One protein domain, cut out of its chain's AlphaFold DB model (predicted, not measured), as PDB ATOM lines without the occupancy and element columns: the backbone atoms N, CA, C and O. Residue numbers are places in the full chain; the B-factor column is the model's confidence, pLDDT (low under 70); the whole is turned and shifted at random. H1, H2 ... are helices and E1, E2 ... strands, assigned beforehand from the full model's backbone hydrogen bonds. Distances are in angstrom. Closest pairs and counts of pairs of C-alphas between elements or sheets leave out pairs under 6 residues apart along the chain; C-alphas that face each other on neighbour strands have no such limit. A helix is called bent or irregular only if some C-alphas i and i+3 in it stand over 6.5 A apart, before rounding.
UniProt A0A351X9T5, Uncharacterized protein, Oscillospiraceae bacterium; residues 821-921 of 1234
ATOM      1  N   PRO A 821      41.448  26.337 122.123       70.50
ATOM      2  CA  PRO A 821      40.553  25.273 122.597       70.50
ATOM      3  C   PRO A 821      39.344  25.828 123.370       70.50
ATOM      4  O   PRO A 821      39.520  26.723 124.195       70.50
ATOM      5  N   ALA A 822      38.139  25.299 123.119       73.38
ATOM      6  CA  ALA A 822      36.901  25.726 123.787       73.38
ATOM      7  C   ALA A 822      36.209  24.586 124.559       73.38
ATOM      8  O   ALA A 822      35.791  24.795 125.693       73.38
ATOM      9  N   THR A 823      36.126  23.389 123.969       78.00
ATOM     10  CA  THR A 823      35.688  22.135 124.616       78.00
ATOM     11  C   THR A 823      36.545  20.969 124.107       78.00
ATOM     12  O   THR A 823      37.325  21.135 123.164       78.00
ATOM     13  N   VAL A 824      36.374  19.771 124.671       75.56
ATOM     14  CA  VAL A 824      37.029  18.532 124.213       75.56
ATOM     15  C   VAL A 824      36.701  18.168 122.757       75.56
ATOM     16  O   VAL A 824      37.425  17.383 122.152       75.56
ATOM     17  N   SER A 825      35.657  18.763 122.157       72.06
ATOM     18  CA  SER A 825      35.227  18.504 120.772       72.06
ATOM     19  C   SER A 825      35.426  19.682 119.793       72.06
ATOM     20  O   SER A 825      35.403  19.462 118.578       72.06
ATOM     21  N   LYS A 826      35.647  20.925 120.269       78.31
ATOM     22  CA  LYS A 826      35.698  22.149 119.428       78.31
ATOM     23  C   LYS A 826      36.763  23.178 119.852       78.31
ATOM     24  O   LYS A 826      37.064  23.347 121.035       78.31
ATOM     25  N   HIS A 827      37.249  23.963 118.887       72.38
ATOM     26  CA  HIS A 827      38.049  25.181 119.086       72.38
ATOM     27  C   HIS A 827      37.358  26.429 118.502       72.38
ATOM     28  O   HIS A 827      36.460  26.331 117.664       72.38
ATOM     29  N   THR A 828      37.783  27.620 118.936       71.81
ATOM     30  CA  THR A 828      37.382  28.924 118.374       71.81
ATOM     31  C   THR A 828      38.470  29.484 117.448       71.81
ATOM     32  O   THR A 828      39.650  29.483 117.811       71.81
ATOM     33  N   VAL A 829      38.079  29.979 116.265       71.56
ATOM     34  CA  VAL A 829      38.967  30.595 115.256       71.56
ATOM     35  C   VAL A 829      38.832  32.113 115.238       71.56
ATOM     36  O   VAL A 829      37.722  32.640 115.175       71.56
ATOM     37  N   THR A 830      39.973  32.813 115.223       61.12
ATOM     38  CA  THR A 830      40.053  34.276 115.062       61.12
ATOM     39  C   THR A 830      41.185  34.680 114.106       61.12
ATOM     40  O   THR A 830      42.216  34.011 114.026       61.12
ATOM     41  N   CYS A 831      41.011  35.767 113.347       53.50
ATOM     42  CA  CYS A 831      42.049  36.321 112.464       53.50
ATOM     43  C   CYS A 831      42.909  37.350 113.218       53.50
ATOM     44  O   CYS A 831      42.379  38.195 113.938       53.50
ATOM     45  N   LYS A 832      44.239  37.314 113.051       56.72
ATOM     46  CA  LYS A 832      45.177  38.119 113.859       56.72
ATOM     47  C   LYS A 832      45.223  39.615 113.499       56.72
ATOM     48  O   LYS A 832      45.801  40.394 114.253       56.72
ATOM     49  N   GLU A 833      44.631  40.009 112.371       58.53
ATOM     50  CA  GLU A 833      44.667  41.383 111.835       58.53
ATOM     51  C   GLU A 833      43.307  42.111 111.888       58.53
ATOM     52  O   GLU A 833      43.234  43.272 111.497       58.53
ATOM     53  N   GLY A 834      42.279  41.480 112.478       56.44
ATOM     54  CA  GLY A 834      40.982  42.089 112.809       56.44
ATOM     55  C   GLY A 834      39.845  41.770 111.828       56.44
ATOM     56  O   GLY A 834      40.067  41.688 110.628       56.44
ATOM     57  N   ASP A 835      38.638  41.611 112.386       51.22
ATOM     58  CA  ASP A 835      37.310  41.542 111.737       51.22
ATOM     59  C   ASP A 835      36.738  40.174 111.290       51.22
ATOM     60  O   ASP A 835      35.891  40.117 110.401       51.22
ATOM     61  N   LEU A 836      37.084  39.067 111.967       50.66
ATOM     62  CA  LEU A 836      36.239  37.855 111.956       50.66
ATOM     63  C   LEU A 836      35.586  37.662 113.338       50.66
ATOM     64  O   LEU A 836      36.310  37.523 114.327       50.66
ATOM     65  N   GLU A 837      34.248  37.645 113.425       54.88
ATOM     66  CA  GLU A 837      33.559  37.195 114.647       54.88
ATOM     67  C   GLU A 837      33.868  35.709 114.892       54.88
ATOM     68  O   GLU A 837      33.933  34.911 113.955       54.88
ATOM     69  N   ALA A 838      34.122  35.350 116.153       56.22
ATOM     70  CA  ALA A 838      34.640  34.038 116.530       56.22
ATOM     71  C   ALA A 838      33.717  32.898 116.058       56.22
ATOM     72  O   ALA A 838      32.562  32.813 116.470       56.22
ATOM     73  N   ALA A 839      34.245  31.990 115.235       58.56
ATOM     74  CA  ALA A 839      33.535  30.802 114.760       58.56
ATOM     75  C   ALA A 839      34.061  29.536 115.457       58.56
ATOM     76  O   ALA A 839      35.268  29.397 115.668       58.56
ATOM     77  N   THR A 840      33.166  28.607 115.811       66.94
ATOM     78  CA  THR A 840      33.523  27.301 116.394       66.94
ATOM     79  C   THR A 840      33.659  26.226 115.323       66.94
ATOM     80  O   THR A 840      32.736  26.022 114.535       66.94
ATOM     81  N   VAL A 841      34.768  25.494 115.347       73.94
ATOM     82  CA  VAL A 841      35.108  24.403 114.418       73.94
ATOM     83  C   VAL A 841      35.658  23.202 115.201       73.94
ATOM     84  O   VAL A 841      36.186  23.365 116.302       73.94
ATOM     85  N   SER A 842      35.451  21.985 114.690       77.62
ATOM     86  CA  SER A 842      35.824  20.738 115.380       77.62
ATOM     87  C   SER A 842      37.337  20.516 115.407       77.62
ATOM     88  O   SER A 842      38.039  20.907 114.477       77.62
ATOM     89  N   HIS A 843      37.839  19.840 116.442       76.31
ATOM     90  CA  HIS A 843      39.250  19.438 116.508       76.31
ATOM     91  C   HIS A 843      39.623  18.432 115.413       76.31
ATOM     92  O   HIS A 843      38.845  17.539 115.083       76.31
ATOM     93  N   ASN A 844      40.849  18.548 114.898       78.50
ATOM     94  CA  ASN A 844      41.463  17.567 114.006       78.50
ATOM     95  C   ASN A 844      42.613  16.851 114.737       78.50
ATOM     96  O   ASN A 844      43.710  17.407 114.872       78.50
ATOM     97  N   PHE A 845      42.333  15.665 115.281       81.06
ATOM     98  CA  PHE A 845      43.266  14.882 116.099       81.06
ATOM     99  C   PHE A 845      44.190  14.001 115.249       81.06
ATOM    100  O   PHE A 845      43.765  13.414 114.254       81.06
ATOM    101  N   ASP A 846      45.458  13.912 115.649       78.81
ATOM    102  CA  ASP A 846      46.439  12.995 115.065       78.81
ATOM    103  C   ASP A 846      46.402  11.588 115.699       78.81
ATOM    104  O   ASP A 846      45.577  11.276 116.555       78.81
ATOM    105  N   GLU A 847      47.329  10.722 115.275       76.31
ATOM    106  CA  GLU A 847      47.485   9.344 115.766       76.31
ATOM    107  C   GLU A 847      47.864   9.225 117.258       76.31
ATOM    108  O   GLU A 847      47.806   8.127 117.807       76.31
ATOM    109  N   ASN A 848      48.218  10.332 117.922       74.44
ATOM    110  CA  ASN A 848      48.502  10.402 119.358       74.44
ATOM    111  C   ASN A 848      47.392  11.147 120.127       74.44
ATOM    112  O   ASN A 848      47.649  11.668 121.215       74.44
ATOM    113  N   ASN A 849      46.183  11.242 119.559       75.88
ATOM    114  CA  ASN A 849      45.031  11.945 120.132       75.88
ATOM    115  C   ASN A 849      45.295  13.427 120.457       75.88
ATOM    116  O   ASN A 849      44.666  14.003 121.346       75.88
ATOM    117  N   THR A 850      46.228  14.068 119.747       80.31
ATOM    118  CA  THR A 850      46.556  15.485 119.940       80.31
ATOM    119  C   THR A 850      46.021  16.308 118.775       80.31
ATOM    120  O   THR A 850      46.226  15.977 117.608       80.31
ATOM    121  N   CYS A 851      45.292  17.385 119.072       79.81
ATOM    122  CA  CYS A 851      44.748  18.252 118.038       79.81
ATOM    123  C   CYS A 851      45.883  18.985 117.317       79.81
ATOM    124  O   CYS A 851      46.631  19.754 117.922       79.81
ATOM    125  N   THR A 852      45.962  18.786 116.005       76.56
ATOM    126  CA  THR A 852      46.992  19.364 115.129       76.56
ATOM    127  C   THR A 852      46.931  20.889 115.007       76.56
ATOM    128  O   THR A 852      47.948  21.508 114.700       76.56
ATOM    129  N   ASP A 853      45.782  21.500 115.319       75.88
ATOM    130  CA  ASP A 853      45.561  22.946 115.200       75.88
ATOM    131  C   ASP A 853      45.762  23.714 116.522       75.88
ATOM    132  O   ASP A 853      46.189  24.869 116.504       75.88
ATOM    133  N   CYS A 854      45.476  23.098 117.678       75.81
ATOM    134  CA  CYS A 854      45.515  23.778 118.986       75.81
ATOM    135  C   CYS A 854      46.362  23.084 120.069       75.81
ATOM    136  O   CYS A 854      46.583  23.663 121.132       75.81
ATOM    137  N   GLY A 855      46.852  21.866 119.818       72.31
ATOM    138  CA  GLY A 855      47.752  21.133 120.714       72.31
ATOM    139  C   GLY A 855      47.105  20.486 121.947       72.31
ATOM    140  O   GLY A 855      47.834  20.018 122.815       72.31
ATOM    141  N   MET A 856      45.772  20.457 122.052       76.31
ATOM    142  CA  MET A 856      45.047  19.767 123.132       76.31
ATOM    143  C   MET A 856      45.059  18.244 122.922       76.31
ATOM    144  O   MET A 856      44.810  17.786 121.808       76.31
ATOM    145  N   THR A 857      45.296  17.472 123.984       79.88
ATOM    146  CA  THR A 857      45.237  15.998 123.986       79.88
ATOM    147  C   THR A 857      44.012  15.530 124.775       79.88
ATOM    148  O   THR A 857      43.818  16.000 125.894       79.88
ATOM    149  N   VAL A 858      43.196  14.634 124.204       78.00
ATOM    150  CA  VAL A 858      41.977  14.073 124.833       78.00
ATOM    151  C   VAL A 858      41.832  12.591 124.467       78.00
ATOM    152  O   VAL A 858      41.994  12.237 123.306       78.00
ATOM    153  N   ASP A 859      41.499  11.728 125.426       81.50
ATOM    154  CA  ASP A 859      41.293  10.287 125.249       81.50
ATOM    155  C   ASP A 859      39.859   9.877 125.628       81.50
ATOM    156  O   ASP A 859      39.454   9.970 126.787       81.50
ATOM    157  N   PHE A 860      39.092   9.402 124.641       83.88
ATOM    158  CA  PHE A 860      37.716   8.916 124.824       83.88
ATOM    159  C   PHE A 860      37.640   7.420 125.159       83.88
ATOM    160  O   PHE A 860      36.562   6.924 125.476       83.88
ATOM    161  N   SER A 861      38.758   6.686 125.119       84.69
ATOM    162  CA  SER A 861      38.749   5.222 125.224       84.69
ATOM    163  C   SER A 861      38.183   4.707 126.550       84.69
ATOM    164  O   SER A 861      37.455   3.714 126.551       84.69
ATOM    165  N   THR A 862      38.442   5.396 127.665       85.38
ATOM    166  CA  THR A 862      37.886   5.057 128.987       85.38
ATOM    167  C   THR A 862      36.372   5.277 129.044       85.38
ATOM    168  O   THR A 862      35.649   4.439 129.582       85.38
ATOM    169  N   PHE A 863      35.881   6.371 128.457       88.38
ATOM    170  CA  PHE A 863      34.453   6.684 128.387       88.38
ATOM    171  C   PHE A 863      33.710   5.687 127.486       88.38
ATOM    172  O   PHE A 863      32.721   5.091 127.910       88.38
ATOM    173  N   ASP A 864      34.228   5.427 126.284       87.44
ATOM    174  CA  ASP A 864      33.634   4.473 125.340       87.44
ATOM    175  C   ASP A 864      33.634   3.037 125.907       87.44
ATOM    176  O   ASP A 864      32.679   2.284 125.706       87.44
ATOM    177  N   ALA A 865      34.668   2.653 126.669       88.88
ATOM    178  CA  ALA A 865      34.713   1.365 127.364       88.88
ATOM    179  C   ALA A 865      33.677   1.260 128.498       88.88
ATOM    180  O   ALA A 865      33.087   0.188 128.686       88.88
ATOM    181  N   ALA A 866      33.436   2.348 129.239       83.56
ATOM    182  CA  ALA A 866      32.409   2.401 130.278       83.56
ATOM    183  C   ALA A 866      30.996   2.281 129.679       83.56
ATOM    184  O   ALA A 866      30.207   1.465 130.155       83.56
ATOM    185  N   VAL A 867      30.715   2.998 128.581       89.19
ATOM    186  CA  VAL A 867      29.455   2.882 127.821       89.19
ATOM    187  C   VAL A 867      29.242   1.447 127.339       89.19
ATOM    188  O   VAL A 867      28.217   0.846 127.651       89.19
ATOM    189  N   ALA A 868      30.233   0.851 126.668       87.44
ATOM    190  CA  ALA A 868      30.115  -0.509 126.140       87.44
ATOM    191  C   ALA A 868      29.891  -1.566 127.239       87.44
ATOM    192  O   ALA A 868      29.171  -2.543 127.029       87.44
ATOM    193  N   THR A 869      30.502  -1.384 128.416       86.62
ATOM    194  CA  THR A 869      30.314  -2.285 129.565       86.62
ATOM    195  C   THR A 869      28.890  -2.193 130.112       86.62
ATOM    196  O   THR A 869      28.266  -3.217 130.379       86.62
ATOM    197  N   LEU A 870      28.373  -0.973 130.251       85.50
ATOM    198  CA  LEU A 870      27.040  -0.715 130.779       85.50
ATOM    199  C   LEU A 870      25.941  -1.175 129.808       85.50
ATOM    200  O   LEU A 870      25.021  -1.874 130.226       85.50
ATOM    201  N   GLU A 871      26.081  -0.900 128.510       86.00
ATOM    202  CA  GLU A 871      25.170  -1.400 127.468       86.00
ATOM    203  C   GLU A 871      25.129  -2.937 127.424       86.00
ATOM    204  O   GLU A 871      24.046  -3.527 127.386       86.00
ATOM    205  N   ALA A 872      26.286  -3.606 127.510       83.94
ATOM    206  CA  ALA A 872      26.358  -5.069 127.543       83.94
ATOM    207  C   ALA A 872      25.712  -5.675 128.804       83.94
ATOM    208  O   ALA A 872      25.208  -6.801 128.768       83.94
ATOM    209  N   GLU A 873      25.730  -4.955 129.928       81.62
ATOM    210  CA  GLU A 873      25.069  -5.378 131.163       81.62
ATOM    211  C   GLU A 873      23.544  -5.219 131.059       81.62
ATOM    212  O   GLU A 873      22.806  -6.145 131.404       81.62
ATOM    213  N   LEU A 874      23.071  -4.096 130.508       81.44
ATOM    214  CA  LEU A 874      21.651  -3.829 130.259       81.44
ATOM    215  C   LEU A 874      21.030  -4.834 129.269       81.44
ATOM    216  O   LEU A 874      19.900  -5.283 129.474       81.44
ATOM    217  N   GLU A 875      21.778  -5.267 128.247       80.31
ATOM    218  CA  GLU A 875      21.315  -6.233 127.236       80.31
ATOM    219  C   GLU A 875      21.017  -7.633 127.816       80.31
ATOM    220  O   GLU A 875      20.277  -8.416 127.215       80.31
ATOM    221  N   LYS A 876      21.507  -7.959 129.025       77.00
ATOM    222  CA  LYS A 876      21.223  -9.250 129.682       77.00
ATOM    223  C   LYS A 876      19.747  -9.435 130.046       77.00
ATOM    224  O   LYS A 876      19.325 -10.574 130.225       77.00
ATOM    225  N   GLY A 877      18.968  -8.356 130.187       70.50
ATOM    226  CA  GLY A 877      17.517  -8.421 130.421       70.50
ATOM    227  C   GLY A 877      17.091  -9.068 131.748       70.50
ATOM    228  O   GLY A 877      15.954  -9.513 131.878       70.50
ATOM    229  N   ILE A 878      17.997  -9.151 132.728       65.56
ATOM    230  CA  ILE A 878      17.765  -9.803 134.029       65.56
ATOM    231  C   ILE A 878      17.460  -8.818 135.164       65.56
ATOM    232  O   ILE A 878      17.372  -9.249 136.313       65.56
ATOM    233  N   TYR A 879      17.336  -7.519 134.875       78.38
ATOM    234  CA  TYR A 879      17.242  -6.428 135.854       78.38
ATOM    235  C   TYR A 879      15.835  -5.807 135.925       78.38
ATOM    236  O   TYR A 879      15.062  -5.916 134.978       78.38
ATOM    237  N   THR A 880      15.479  -5.180 137.052       68.50
ATOM    238  CA  THR A 880      14.170  -4.530 137.250       68.50
ATOM    239  C   THR A 880      14.010  -3.304 136.349       68.50
ATOM    240  O   THR A 880      14.974  -2.562 136.153       68.50
ATOM    241  N   GLU A 881      12.791  -3.053 135.857       73.81
ATOM    242  CA  GLU A 881      12.488  -1.909 134.978       73.81
ATOM    243  C   GLU A 881      12.868  -0.563 135.618       73.81
ATOM    244  O   GLU A 881      13.410   0.304 134.940       73.81
ATOM    245  N   GLU A 882      12.663  -0.409 136.931       70.94
ATOM    246  CA  GLU A 882      13.016   0.811 137.672       70.94
ATOM    247  C   GLU A 882      14.533   1.051 137.711       70.94
ATOM    248  O   GLU A 882      14.987   2.149 137.398       70.94
ATOM    249  N   SER A 883      15.333   0.026 138.043       71.56
ATOM    250  CA  SER A 883      16.796   0.164 138.049       71.56
ATOM    251  C   SER A 883      17.364   0.390 136.649       71.56
ATOM    252  O   SER A 883      18.337   1.116 136.494       71.56
ATOM    253  N   VAL A 884      16.747  -0.212 135.625       77.81
ATOM    254  CA  VAL A 884      17.141  -0.005 134.226       77.81
ATOM    255  C   VAL A 884      16.827   1.424 133.787       77.81
ATOM    256  O   VAL A 884      17.684   2.058 133.186       77.81
ATOM    257  N   ALA A 885      15.653   1.962 134.130       76.31
ATOM    258  CA  ALA A 885      15.279   3.336 133.790       76.31
ATOM    259  C   ALA A 885      16.217   4.375 134.430       76.31
ATOM    260  O   ALA A 885      16.658   5.291 133.745       76.31
ATOM    261  N   GLN A 886      16.573   4.195 135.708       77.19
ATOM    262  CA  GLN A 886      17.514   5.081 136.411       77.19
ATOM    263  C   GLN A 886      18.914   5.053 135.783       77.19
ATOM    264  O   GLN A 886      19.545   6.090 135.605       77.19
ATOM    265  N   VAL A 887      19.400   3.864 135.424       79.25
ATOM    266  CA  VAL A 887      20.716   3.705 134.790       79.25
ATOM    267  C   VAL A 887      20.717   4.231 133.350       79.25
ATOM    268  O   VAL A 887      21.708   4.821 132.922       79.25
ATOM    269  N   GLN A 888      19.608   4.081 132.622       84.81
ATOM    270  CA  GLN A 888      19.453   4.612 131.267       84.81
ATOM    271  C   GLN A 888      19.437   6.146 131.247       84.81
ATOM    272  O   GLN A 888      20.052   6.736 130.368       84.81
ATOM    273  N   GLU A 889      18.805   6.796 132.228       84.31
ATOM    274  CA  GLU A 889      18.821   8.260 132.368       84.31
ATOM    275  C   GLU A 889      20.252   8.789 132.566       84.31
ATOM    276  O   GLU A 889      20.673   9.715 131.878       84.31
ATOM    277  N   ILE A 890      21.047   8.131 133.422       82.50
ATOM    278  CA  ILE A 890      22.464   8.475 133.638       82.50
ATOM    279  C   ILE A 890      23.289   8.269 132.357       82.50
ATOM    280  O   ILE A 890      24.165   9.083 132.050       82.50
ATOM    281  N   LEU A 891      23.023   7.197 131.603       88.62
ATOM    282  CA  LEU A 891      23.681   6.936 130.323       88.62
ATOM    283  C   LEU A 891      23.354   8.018 129.285       88.62
ATOM    284  O   LEU A 891      24.267   8.548 128.646       88.62
ATOM    285  N   ASP A 892      22.079   8.371 129.141       87.06
ATOM    286  CA  ASP A 892      21.612   9.372 128.182       87.06
ATOM    287  C   ASP A 892      22.173  10.769 128.515       87.06
ATOM    288  O   ASP A 892      22.677  11.464 127.626       87.06
ATOM    289  N   ASP A 893      22.188  11.147 129.798       83.38
ATOM    290  CA  ASP A 893      22.762  12.410 130.277       83.38
ATOM    291  C   ASP A 893      24.279  12.487 130.047       83.38
ATOM    292  O   ASP A 893      24.803  13.521 129.606       83.38
ATOM    293  N   ALA A 894      25.005  11.393 130.295       84.00
ATOM    294  CA  ALA A 894      26.443  11.324 130.051       84.00
ATOM    295  C   ALA A 894      26.769  11.411 128.549       84.00
ATOM    296  O   ALA A 894      27.686  12.139 128.155       84.00
ATOM    297  N   LEU A 895      25.993  10.734 127.694       85.75
ATOM    298  CA  LEU A 895      26.128  10.805 126.236       85.75
ATOM    299  C   LEU A 895      25.819  12.206 125.691       85.75
ATOM    300  O   LEU A 895      26.513  12.665 124.782       85.75
ATOM    301  N   ALA A 896      24.827  12.899 126.254       83.50
ATOM    302  CA  ALA A 896      24.498  14.276 125.890       83.50
ATOM    303  C   ALA A 896      25.569  15.288 126.345       83.50
ATOM    304  O   ALA A 896      25.783  16.315 125.693       83.50
ATOM    305  N   SER A 897      26.263  14.997 127.449       82.69
ATOM    306  CA  SER A 897      27.242  15.901 128.066       82.69
ATOM    307  C   SER A 897      28.667  15.747 127.524       82.69
ATOM    308  O   SER A 897      29.443  16.705 127.578       82.69
ATOM    309  N   LYS A 898      29.018  14.583 126.954       83.25
ATOM    310  CA  LYS A 898      30.400  14.246 126.560       83.25
ATOM    311  C   LYS A 898      31.063  15.277 125.635       83.25
ATOM    312  O   LYS A 898      32.227  15.617 125.822       83.25
ATOM    313  N   ASP A 899      30.319  15.831 124.674       79.19
ATOM    314  CA  ASP A 899      30.867  16.747 123.662       79.19
ATOM    315  C   ASP A 899      31.131  18.161 124.217       79.19
ATOM    316  O   ASP A 899      31.827  18.962 123.581       79.19
ATOM    317  N   ASN A 900      30.592  18.475 125.400       81.12
ATOM    318  CA  ASN A 900      30.649  19.795 126.028       81.12
ATOM    319  C   ASN A 900      31.663  19.897 127.178       81.12
ATOM    320  O   ASN A 900      31.818  20.985 127.730       81.12
ATOM    321  N   CYS A 901      32.367  18.815 127.524       79.75
ATOM    322  CA  CYS A 901      33.403  18.840 128.562       79.75
ATOM    323  C   CYS A 901      34.522  19.826 128.191       79.75
ATOM    324  O   CYS A 901      34.900  19.943 127.023       79.75
ATOM    325  N   ALA A 902      35.073  20.549 129.161       77.00
ATOM    326  CA  ALA A 902      36.103  21.557 128.918       77.00
ATOM    327  C   ALA A 902      37.522  20.963 128.823       77.00
ATOM    328  O   ALA A 902      38.412  21.581 128.235       77.00
ATOM    329  N   ASN A 903      37.754  19.788 129.419       80.81
ATOM    330  CA  ASN A 903      39.061  19.131 129.538       80.81
ATOM    331  C   ASN A 903      38.915  17.614 129.818       80.81
ATOM    332  O   ASN A 903      37.797  17.115 129.946       80.81
ATOM    333  N   GLN A 904      40.040  16.890 129.905       83.75
ATOM    334  CA  GLN A 904      40.069  15.439 130.153       83.75
ATOM    335  C   GLN A 904      39.517  15.047 131.533       83.75
ATOM    336  O   GLN A 904      38.820  14.044 131.623       83.75
ATOM    337  N   ASP A 905      39.767  15.835 132.584       82.00
ATOM    338  CA  ASP A 905      39.327  15.493 133.945       82.00
ATOM    339  C   ASP A 905      37.788  15.445 134.034       82.00
ATOM    340  O   ASP A 905      37.226  14.572 134.689       82.00
ATOM    341  N   GLU A 906      37.085  16.343 133.334       81.88
ATOM    342  CA  GLU A 906      35.615  16.329 133.254       81.88
ATOM    343  C   GLU A 906      35.071  15.123 132.466       81.88
ATOM    344  O   GLU A 906      34.037  14.561 132.833       81.88
ATOM    345  N   LEU A 907      35.780  14.686 131.419       84.06
ATOM    346  CA  LEU A 907      35.430  13.488 130.649       84.06
ATOM    347  C   LEU A 907      35.664  12.202 131.465       84.06
ATOM    348  O   LEU A 907      34.846  11.283 131.418       84.06
ATOM    349  N   ASP A 908      36.733  12.162 132.265       85.00
ATOM    350  CA  ASP A 908      37.037  11.054 133.174       85.00
ATOM    351  C   ASP A 908      36.013  10.964 134.322       85.00
ATOM    352  O   ASP A 908      35.630   9.862 134.723       85.00
ATOM    353  N   VAL A 909      35.499  12.103 134.806       82.81
ATOM    354  CA  VAL A 909      34.391  12.147 135.779       82.81
ATOM    355  C   VAL A 909      33.106  11.551 135.192       82.81
ATOM    356  O   VAL A 909      32.444  10.766 135.873       82.81
ATOM    357  N   LEU A 910      32.774  11.847 133.928       83.06
ATOM    358  CA  LEU A 910      31.630  11.223 133.246       83.06
ATOM    359  C   LEU A 910      31.821   9.708 133.043       83.06
ATOM    360  O   LEU A 910      30.877   8.931 133.194       83.06
ATOM    361  N   ALA A 911      33.039   9.260 132.728       85.75
ATOM    362  CA  ALA A 911      33.343   7.832 132.613       85.75
ATOM    363  C   ALA A 911      33.217   7.100 133.967       85.75
ATOM    364  O   ALA A 911      32.719   5.970 134.034       85.75
ATOM    365  N   ALA A 912      33.618   7.754 135.062       79.19
ATOM    366  CA  ALA A 912      33.463   7.230 136.416       79.19
ATOM    367  C   ALA A 912      31.983   7.102 136.819       79.19
ATOM    368  O   ALA A 912      31.595   6.044 137.315       79.19
ATOM    369  N   SER A 913      31.138   8.101 136.527       77.06
ATOM    370  CA  SER A 913      29.703   8.036 136.853       77.06
ATOM    371  C   SER A 913      28.973   6.904 136.125       77.06
ATOM    372  O   SER A 913      28.096   6.267 136.703       77.06
ATOM    373  N   LEU A 914      29.363   6.595 134.881       82.50
ATOM    374  CA  LEU A 914      28.832   5.441 134.144       82.50
ATOM    375  C   LEU A 914      29.251   4.108 134.780       82.50
ATOM    376  O   LEU A 914      28.463   3.170 134.836       82.50
ATOM    377  N   THR A 915      30.474   4.024 135.301       80.12
ATOM    378  CA  THR A 915      30.951   2.816 135.990       80.12
ATOM    379  C   THR A 915      30.224   2.610 137.323       80.12
ATOM    380  O   THR A 915      29.895   1.481 137.670       80.12
ATOM    381  N   GLU A 916      29.928   3.687 138.055       75.94
ATOM    382  CA  GLU A 916      29.160   3.643 139.309       75.94
ATOM    383  C   GLU A 916      27.676   3.315 139.084       75.94
ATOM    384  O   GLU A 916      27.057   2.651 139.914       75.94
ATOM    385  N   ALA A 917      27.103   3.705 137.941       72.69
ATOM    386  CA  ALA A 917      25.714   3.400 137.602       72.69
ATOM    387  C   ALA A 917      25.432   1.885 137.497       72.69
ATOM    388  O   ALA A 917      24.304   1.460 137.749       72.69
ATOM    389  N   LEU A 918      26.443   1.050 137.214       71.50
ATOM    390  CA  LEU A 918      26.308  -0.416 137.243       71.50
ATOM    391  C   LEU A 918      25.825  -0.938 138.605       71.50
ATOM    392  O   LEU A 918      25.042  -1.888 138.650       71.50
ATOM    393  N   ASP A 919      26.230  -0.299 139.707       73.19
ATOM    394  CA  ASP A 919      25.873  -0.714 141.070       73.19
ATOM    395  C   ASP A 919      24.396  -0.423 141.417       73.19
ATOM    396  O   ASP A 919      23.882  -0.903 142.432       73.19
ATOM    397  N   LEU A 920      23.682   0.336 140.574       68.06
ATOM    398  CA  LEU A 920      22.255   0.633 140.735       68.06
ATOM    399  C   LEU A 920      21.346  -0.467 140.155       68.06
ATOM    400  O   LEU A 920      20.152  -0.504 140.477       68.06
ATOM    401  N   LEU A 921      21.883  -1.379 139.335       67.75
ATOM    402  CA  LEU A 921      21.127  -2.463 138.701       67.75
ATOM    403  C   LEU A 921      20.689  -3.533 139.717       67.75
ATOM    404  O   LEU A 921      21.497  -4.108 140.446       67.75
TER     405      LEU A 921
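Overview. This is residues 821 to 921 of the 1234 residues of an uncharacterized protein of Oscillospiraceae bacterium (UniProt A0A351X9T5). Three helices, H1, H2 and H3, lie side by side in a small up-and-down bundle, and a two-stranded hairpin, E1 and E2, reaches out beyond one end of it, where residues 831 to 836 at its tip stick out free. A long looping stretch, residues 843 to 860, joins the hairpin to the bundle. The printed part has 101 residues, with elements in the order E1, E2, H1, H2, H3; the sheet order is E1 - E2, antiparallel, and the class is mostly helix. The whole is loose, with a radius of gyration of the C-alphas of 17.4 A, and spans 61 by 27 by 19 A.

Arrangement. The sheet is the hairpin of E1, residues 826 to 831, and E2, residues 839 to 842, antiparallel neighbours with 137 degrees between their directions. C-alphas 826 and 842 face each other at 4.3 A; N 827 and O 841, at 2.9 A, and N 841 and O 827, at 3.0 A, are within hydrogen-bond range. E1 is only just apart from H2, residues 881 to 900, with their closest C-alphas 8.4 A apart. H2 and H3, residues 904 to 920, form a helical hairpin: they touch, the C-alphas of Val 887 and Ala 917 being closest at 5.7 A, and run opposite ways at a shallow tilt of 5 degrees. H3 also touches H1, residues 861 to 874, the same way at a shallow tilt of 16 degrees; the C-alphas of Phe 863 and Ala 911 are closest, at 4.5 A. H1 and H2 are close but not clearly touching, with the C-alphas of Leu 874 and Val 884 closest at 7.1 A, and run opposite ways at a shallow tilt of 20 degrees. The bundle of H1, H2 and H3 is up and down, each helix running against the one before it. Every O i to N i+4 pair is within hydrogen-bond range in H1, against 14 of 16 in H2 and 10 of 13 in H3.

Along the chain. E1 begins at C-alpha 826, (35.698, 22.149, 119.428), and is 17.0 A long; E2 measures 10.3 A. H1 measures 20.0 A from C-alpha 861, (38.749, 5.222, 125.224), to C-alpha 874. H2, the longest helix, measures 29.7 A and is irregular, with C-alphas 896 and 899 7.2 A apart. H3 measures 25.5 A and ends at C-alpha 920, (22.255, 0.633, 140.735).

Size, cuts and confidence. The C-alphas of Glu 833 and Ile 878, the two farthest apart, are 61.9 A apart. The printed part has no cut. The link from E2 to H1, 18 residues, is long. The mean pLDDT of the printed part is 76.8; residues 830 to 840, 878, 880 and 920 to 921 are under 70.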